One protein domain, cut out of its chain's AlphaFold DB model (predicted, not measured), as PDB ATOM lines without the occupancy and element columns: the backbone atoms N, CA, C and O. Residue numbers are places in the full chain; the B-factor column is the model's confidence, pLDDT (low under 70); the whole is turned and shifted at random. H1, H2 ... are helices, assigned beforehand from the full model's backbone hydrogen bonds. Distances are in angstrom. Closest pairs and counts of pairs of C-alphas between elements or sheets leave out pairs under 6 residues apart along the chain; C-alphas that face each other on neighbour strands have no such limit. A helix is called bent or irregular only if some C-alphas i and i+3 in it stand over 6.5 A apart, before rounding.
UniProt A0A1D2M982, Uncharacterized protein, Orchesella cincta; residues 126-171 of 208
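What this domain is: This is residues 126 to 171 of the 208 residues of an uncharacterized protein of Orchesella cincta (UniProt A0A1D2M982). Three helices are strung out one after another in an open chain with no shared core: H1 at one end, the short H2 next, then a looped link, and H3 towards the other end. The printed part has 46 residues, no named strand, and is all helix. It is only just extended, close to loose, with a radius of gyration of the C-alphas of 14.3 A and spans of 45 by 21 by 15 A.

Where its parts are: Find C-alpha 126 at (169.767, 124.215, 206.205); from there H1 runs 16.1 A through residues 126 to 137. H2 holds residues 140 to 144. H3, residues 154 to 167, runs 19.7 A to C-alpha 167 at (147.247, 153.491, 206.820); it is irregular, with C-alphas 158 and 161 7.5 A apart.

How they stand to each other: H1 and H2 are close but not clearly touching; their closest C-alphas, of Ala 135 and Cys 141, are 7.2 A apart. H3 is apart from H1 and from H2. Every O i to N i+4 pair is within hydrogen-bond range in H1 and H2, and 8 of 10 in H3.

The domain as a whole: Look at Glu 126 and Tyr 171, whose C-alphas are the two farthest apart, at 45.3 A. The printed part has no cut. The link from H1 to H2 is tight and that from H2 to H3 short. In this model, pLDDT is under 70 at residues 136, 138 to 142 and 144.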
ATOM      1  N   GLU A 126     168.757 123.948 205.187       84.00
ATOM      2  CA  GLU A 126     169.767 124.215 206.205       84.00
ATOM      3  C   GLU A 126     170.064 125.714 206.353       84.00
ATOM      4  O   GLU A 126     170.139 126.219 207.478       84.00
ATOM      5  N   PHE A 127     170.161 126.454 205.245       82.88
ATOM      6  CA  PHE A 127     170.352 127.903 205.261       82.88
ATOM      7  C   PHE A 127     169.148 128.624 205.877       82.88
ATOM      8  O   PHE A 127     169.310 129.455 206.778       82.88
ATOM      9  N   ARG A 128     167.925 128.244 205.483       79.50
ATOM     10  CA  ARG A 128     166.690 128.803 206.066       79.50
ATOM     11  C   ARG A 128     166.599 128.520 207.569       79.50
ATOM     12  O   ARG A 128     166.263 129.417 208.344       79.50
ATOM     13  N   ASN A 129     166.973 127.314 208.002       84.75
ATOM     14  CA  ASN A 129     167.019 126.947 209.418       84.75
ATOM     15  C   ASN A 129     168.113 127.699 210.191       84.75
ATOM     16  O   ASN A 129     167.880 128.088 211.336       84.75
ATOM     17  N   LYS A 130     169.280 127.957 209.585       86.19
ATOM     18  CA  LYS A 130     170.338 128.791 210.185       86.19
ATOM     19  C   LYS A 130     169.876 130.230 210.387       86.19
ATOM     20  O   LYS A 130     170.082 130.762 211.475       86.19
ATOM     21  N   ILE A 131     169.206 130.834 209.401       82.12
ATOM     22  CA  ILE A 131     168.641 132.187 209.540       82.12
ATOM     23  C   ILE A 131     167.549 132.216 210.612       82.12
ATOM     24  O   ILE A 131     167.567 133.095 211.471       82.12
ATOM     25  N   ALA A 132     166.630 131.246 210.611       78.81
ATOM     26  CA  ALA A 132     165.574 131.170 211.619       78.81
ATOM     27  C   ALA A 132     166.148 131.015 213.035       78.81
ATOM     28  O   ALA A 132     165.715 131.700 213.960       78.81
ATOM     29  N   LYS A 133     167.168 130.166 213.202       83.75
ATOM     30  CA  LYS A 133     167.874 129.997 214.474       83.75
ATOM     31  C   LYS A 133     168.589 131.281 214.897       83.75
ATOM     32  O   LYS A 133     168.401 131.722 216.023       83.75
ATOM     33  N   TRP A 134     169.331 131.920 213.993       83.88
ATOM     34  CA  TRP A 134     170.000 133.198 214.257       83.88
ATOM     35  C   TRP A 134     169.007 134.299 214.661       83.88
ATOM     36  O   TRP A 134     169.291 135.076 215.569       83.88
ATOM     37  N   ALA A 135     167.824 134.343 214.044       70.12
ATOM     38  CA  ALA A 135     166.763 135.289 214.387       70.12
ATOM     39  C   ALA A 135     166.078 134.979 215.734       70.12
ATOM     40  O   ALA A 135     165.652 135.903 216.422       70.12
ATOM     41  N   CYS A 136     165.974 133.704 216.127       69.06
ATOM     42  CA  CYS A 136     165.493 133.301 217.454       69.06
ATOM     43  C   CYS A 136     166.516 133.601 218.558       69.06
ATOM     44  O   CYS A 136     166.134 134.040 219.644       69.06
ATOM     45  N   ASP A 137     167.802 133.373 218.279       73.44
ATOM     46  CA  ASP A 137     168.904 133.608 219.216       73.44
ATOM     47  C   ASP A 137     169.132 135.118 219.430       73.44
ATOM     48  O   ASP A 137     169.371 135.567 220.554       73.44
ATOM     49  N   ASN A 138     168.959 135.932 218.380       69.44
ATOM     50  CA  ASN A 138     168.863 137.386 218.502       69.44
ATOM     51  C   ASN A 138     167.477 137.771 219.029       69.44
ATOM     52  O   ASN A 138     166.560 138.140 218.299       69.44
ATOM     53  N   SER A 139     167.358 137.685 220.353       66.75
ATOM     54  CA  SER A 139     166.186 137.984 221.187       66.75
ATOM     55  C   SER A 139     165.503 139.346 220.976       66.75
ATOM     56  O   SER A 139     164.508 139.632 221.640       66.75
ATOM     57  N   ASP A 140     165.954 140.171 220.035       66.31
ATOM     58  CA  ASP A 140     165.289 141.409 219.646       66.31
ATOM     59  C   ASP A 140     163.868 141.147 219.137       66.31
ATOM     60  O   ASP A 140     162.940 141.844 219.539       66.31
ATOM     61  N   CYS A 141     163.640 140.071 218.378       64.81
ATOM     62  CA  CYS A 141     162.287 139.693 217.954       64.81
ATOM     63  C   CYS A 141     161.393 139.259 219.134       64.81
ATOM     64  O   CYS A 141     160.176 139.444 219.103       64.81
ATOM     65  N   LEU A 142     161.981 138.703 220.198       68.12
ATOM     66  CA  LEU A 142     161.257 138.347 221.426       68.12
ATOM     67  C   LEU A 142     160.992 139.575 222.304       68.12
ATOM     68  O   LEU A 142     159.951 139.660 222.953       68.12
ATOM     69  N   LYS A 143     161.925 140.530 222.318       71.00
ATOM     70  CA  LYS A 143     161.876 141.739 223.143       71.00
ATOM     71  C   LYS A 143     161.000 142.835 222.531       71.00
ATOM     72  O   LYS A 143     160.281 143.510 223.264       71.00
ATOM     73  N   TYR A 144     161.054 143.003 221.211       69.88
ATOM     74  CA  TYR A 144     160.390 144.077 220.462       69.88
ATOM     75  C   TYR A 144     159.223 143.580 219.589       69.88
ATOM     76  O   TYR A 144     158.411 144.382 219.127       69.88
ATOM     77  N   GLY A 145     159.071 142.263 219.425       71.69
ATOM     78  CA  GLY A 145     157.996 141.642 218.652       71.69
ATOM     79  C   GLY A 145     158.362 141.406 217.184       71.69
ATOM     80  O   GLY A 145     159.523 141.446 216.792       71.69
ATOM     81  N   ASN A 146     157.352 141.119 216.357       76.75
ATOM     82  CA  ASN A 146     157.535 140.850 214.926       76.75
ATOM     83  C   ASN A 146     158.229 142.039 214.222       76.75
ATOM     84  O   ASN A 146     157.962 143.184 214.572       76.75
ATOM     85  N   LEU A 147     159.047 141.783 213.195       70.75
ATOM     86  CA  LEU A 147     159.704 142.796 212.343       70.75
ATOM     87  C   LEU A 147     158.718 143.792 211.711       70.75
ATOM     88  O   LEU A 147     159.082 144.896 211.329       70.75
ATOM     89  N   SER A 148     157.437 143.438 211.625       70.56
ATOM     90  CA  SER A 148     156.368 144.360 211.229       70.56
ATOM     91  C   SER A 148     156.061 145.453 212.266       70.56
ATOM     92  O   SER A 148     155.436 146.455 211.910       70.56
ATOM     93  N   ASN A 149     156.511 145.283 213.512       71.50
ATOM     94  CA  ASN A 149     156.313 146.189 214.646       71.50
ATOM     95  C   ASN A 149     157.569 146.991 215.013       71.50
ATOM     96  O   ASN A 149     157.494 147.846 215.888       71.50
ATOM     97  N   PHE A 150     158.722 146.754 214.389       76.56
ATOM     98  CA  PHE A 150     159.927 147.539 214.657       76.56
ATOM     99  C   PHE A 150     160.699 147.806 213.365       76.56
ATOM    100  O   PHE A 150     160.827 146.952 212.498       76.56
ATOM    101  N   SER A 151     161.177 149.032 213.225       83.12
ATOM    102  CA  SER A 151     162.035 149.495 212.144       83.12
ATOM    103  C   SER A 151     163.475 149.576 212.638       83.12
ATOM    104  O   SER A 151     163.727 149.863 213.812       83.12
ATOM    105  N   ALA A 152     164.423 149.370 211.725       82.94
ATOM    106  CA  ALA A 152     165.838 149.637 211.971       82.94
ATOM    107  C   ALA A 152     166.107 151.136 212.215       82.94
ATOM    108  O   ALA A 152     167.131 151.497 212.790       82.94
ATOM    109  N   PHE A 153     165.181 152.011 211.809       83.81
ATOM    110  CA  PHE A 153     165.286 153.449 212.002       83.81
ATOM    111  C   PHE A 153     164.635 153.889 213.327       83.81
ATOM    112  O   PHE A 153     163.421 153.727 213.491       83.81
ATOM    113  N   PRO A 154     165.388 154.511 214.258       81.75
ATOM    114  CA  PRO A 154     164.857 154.940 215.556       81.75
ATOM    115  C   PRO A 154     163.673 155.906 215.436       81.75
ATOM    116  O   PRO A 154     162.662 155.728 216.112       81.75
ATOM    117  N   PHE A 155     163.758 156.876 214.519       87.88
ATOM    118  CA  PHE A 155     162.687 157.850 214.288       87.88
ATOM    119  C   PHE A 155     161.396 157.180 213.797       87.88
ATOM    120  O   PHE A 155     160.292 157.591 214.148       87.88
ATOM    121  N   GLU A 156     161.515 156.123 212.989       86.44
ATOM    122  CA  GLU A 156     160.348 155.442 212.444       86.44
ATOM    123  C   GLU A 156     159.603 154.692 213.546       86.44
ATOM    124  O   GLU A 156     158.374 154.692 213.537       86.44
ATOM    125  N   ASN A 157     160.329 154.133 214.523       85.19
ATOM    126  CA  ASN A 157     159.746 153.489 215.701       85.19
ATOM    127  C   ASN A 157     158.908 154.458 216.532       85.19
ATOM    128  O   ASN A 157     157.781 154.123 216.898       85.19
ATOM    129  N   GLU A 158     159.405 155.674 216.763       86.94
ATOM    130  CA  GLU A 158     158.641 156.712 217.462       86.94
ATOM    131  C   GLU A 158     157.381 157.114 216.682       86.94
ATOM    132  O   GLU A 158     156.331 157.340 217.279       86.94
ATOM    133  N   MET A 159     157.440 157.130 215.347       89.31
ATOM    134  CA  MET A 159     156.329 157.543 214.482       89.31
ATOM    135  C   MET A 159     155.377 156.411 214.054       89.31
ATOM    136  O   MET A 159     154.404 156.662 213.333       89.31
ATOM    137  N   GLN A 160     155.583 155.161 214.478       87.12
ATOM    138  CA  GLN A 160     154.748 154.037 214.025       87.12
ATOM    139  C   GLN A 160     153.256 154.200 214.341       87.12
ATOM    140  O   GLN A 160     152.405 153.760 213.558       87.12
ATOM    141  N   TYR A 161     152.915 154.855 215.456       87.88
ATOM    142  CA  TYR A 161     151.519 155.130 215.811       87.88
ATOM    143  C   TYR A 161     150.851 156.074 214.792       87.88
ATOM    144  O   TYR A 161     149.704 155.864 214.398       87.88
ATOM    145  N   LEU A 162     151.580 157.072 214.277       89.75
ATOM    146  CA  LEU A 162     151.106 157.942 213.192       89.75
ATOM    147  C   LEU A 162     150.906 157.141 211.906       89.75
ATOM    148  O   LEU A 162     149.871 157.255 211.246       89.75
ATOM    149  N   LYS A 163     151.865 156.270 211.580       88.94
ATOM    150  CA  LYS A 163     151.807 155.405 210.395       88.94
ATOM    151  C   LYS A 163     150.584 154.482 210.419       88.94
ATOM    152  O   LYS A 163     149.958 154.264 209.382       88.94
ATOM    153  N   THR A 164     150.204 153.964 211.588       88.25
ATOM    154  CA  THR A 164     149.000 153.128 211.752       88.25
ATOM    155  C   THR A 164     147.712 153.924 211.564       88.25
ATOM    156  O   THR A 164     146.795 153.434 210.901       88.25
ATOM    157  N   PHE A 165     147.648 155.165 212.055       89.38
ATOM    158  CA  PHE A 165     146.504 156.042 211.794       89.38
ATOM    159  C   PHE A 165     146.362 156.395 210.311       89.38
ATOM    160  O   PHE A 165     145.253 156.323 209.789       89.38
ATOM    161  N   LEU A 166     147.468 156.708 209.628       90.38
ATOM    162  CA  LEU A 166     147.464 157.087 208.210       90.38
ATOM    163  C   LEU A 166     147.129 155.918 207.274       90.38
ATOM    164  O   LEU A 166     146.442 156.102 206.273       90.38
ATOM    165  N   ARG A 167     147.583 154.700 207.596       89.00
ATOM    166  CA  ARG A 167     147.247 153.491 206.820       89.00
ATOM    167  C   ARG A 167     145.780 153.089 206.966       89.00
ATOM    168  O   ARG A 167     145.215 152.463 206.069       89.00
ATOM    169  N   SER A 168     145.158 153.422 208.094       86.06
ATOM    170  CA  SER A 168     143.752 153.123 208.331       86.06
ATOM    171  C   SER A 168     142.861 154.063 207.520       86.06
ATOM    172  O   SER A 168     142.658 155.217 207.881       86.06
ATOM    173  N   ARG A 169     142.207 153.541 206.476       89.88
ATOM    174  CA  ARG A 169     141.176 154.282 205.716       89.88
ATOM    175  C   ARG A 169     139.937 154.660 206.545       89.88
ATOM    176  O   ARG A 169     139.019 155.279 206.023       89.88
ATOM    177  N   ARG A 170     139.867 154.248 207.816       89.62
ATOM    178  CA  ARG A 170     138.712 154.487 208.695       89.62
ATOM    179  C   ARG A 170     138.637 155.917 209.216       89.62
ATOM    180  O   ARG A 170     137.575 156.315 209.684       89.62
ATOM    181  N   TYR A 171     139.744 156.655 209.191       85.31
ATOM    182  CA  TYR A 171     139.815 157.988 209.770       85.31
ATOM    183  C   TYR A 171     140.212 159.001 208.707       85.31
ATOM    184  O   TYR A 171     141.202 158.824 208.003       85.31
TER     185      TYR A 171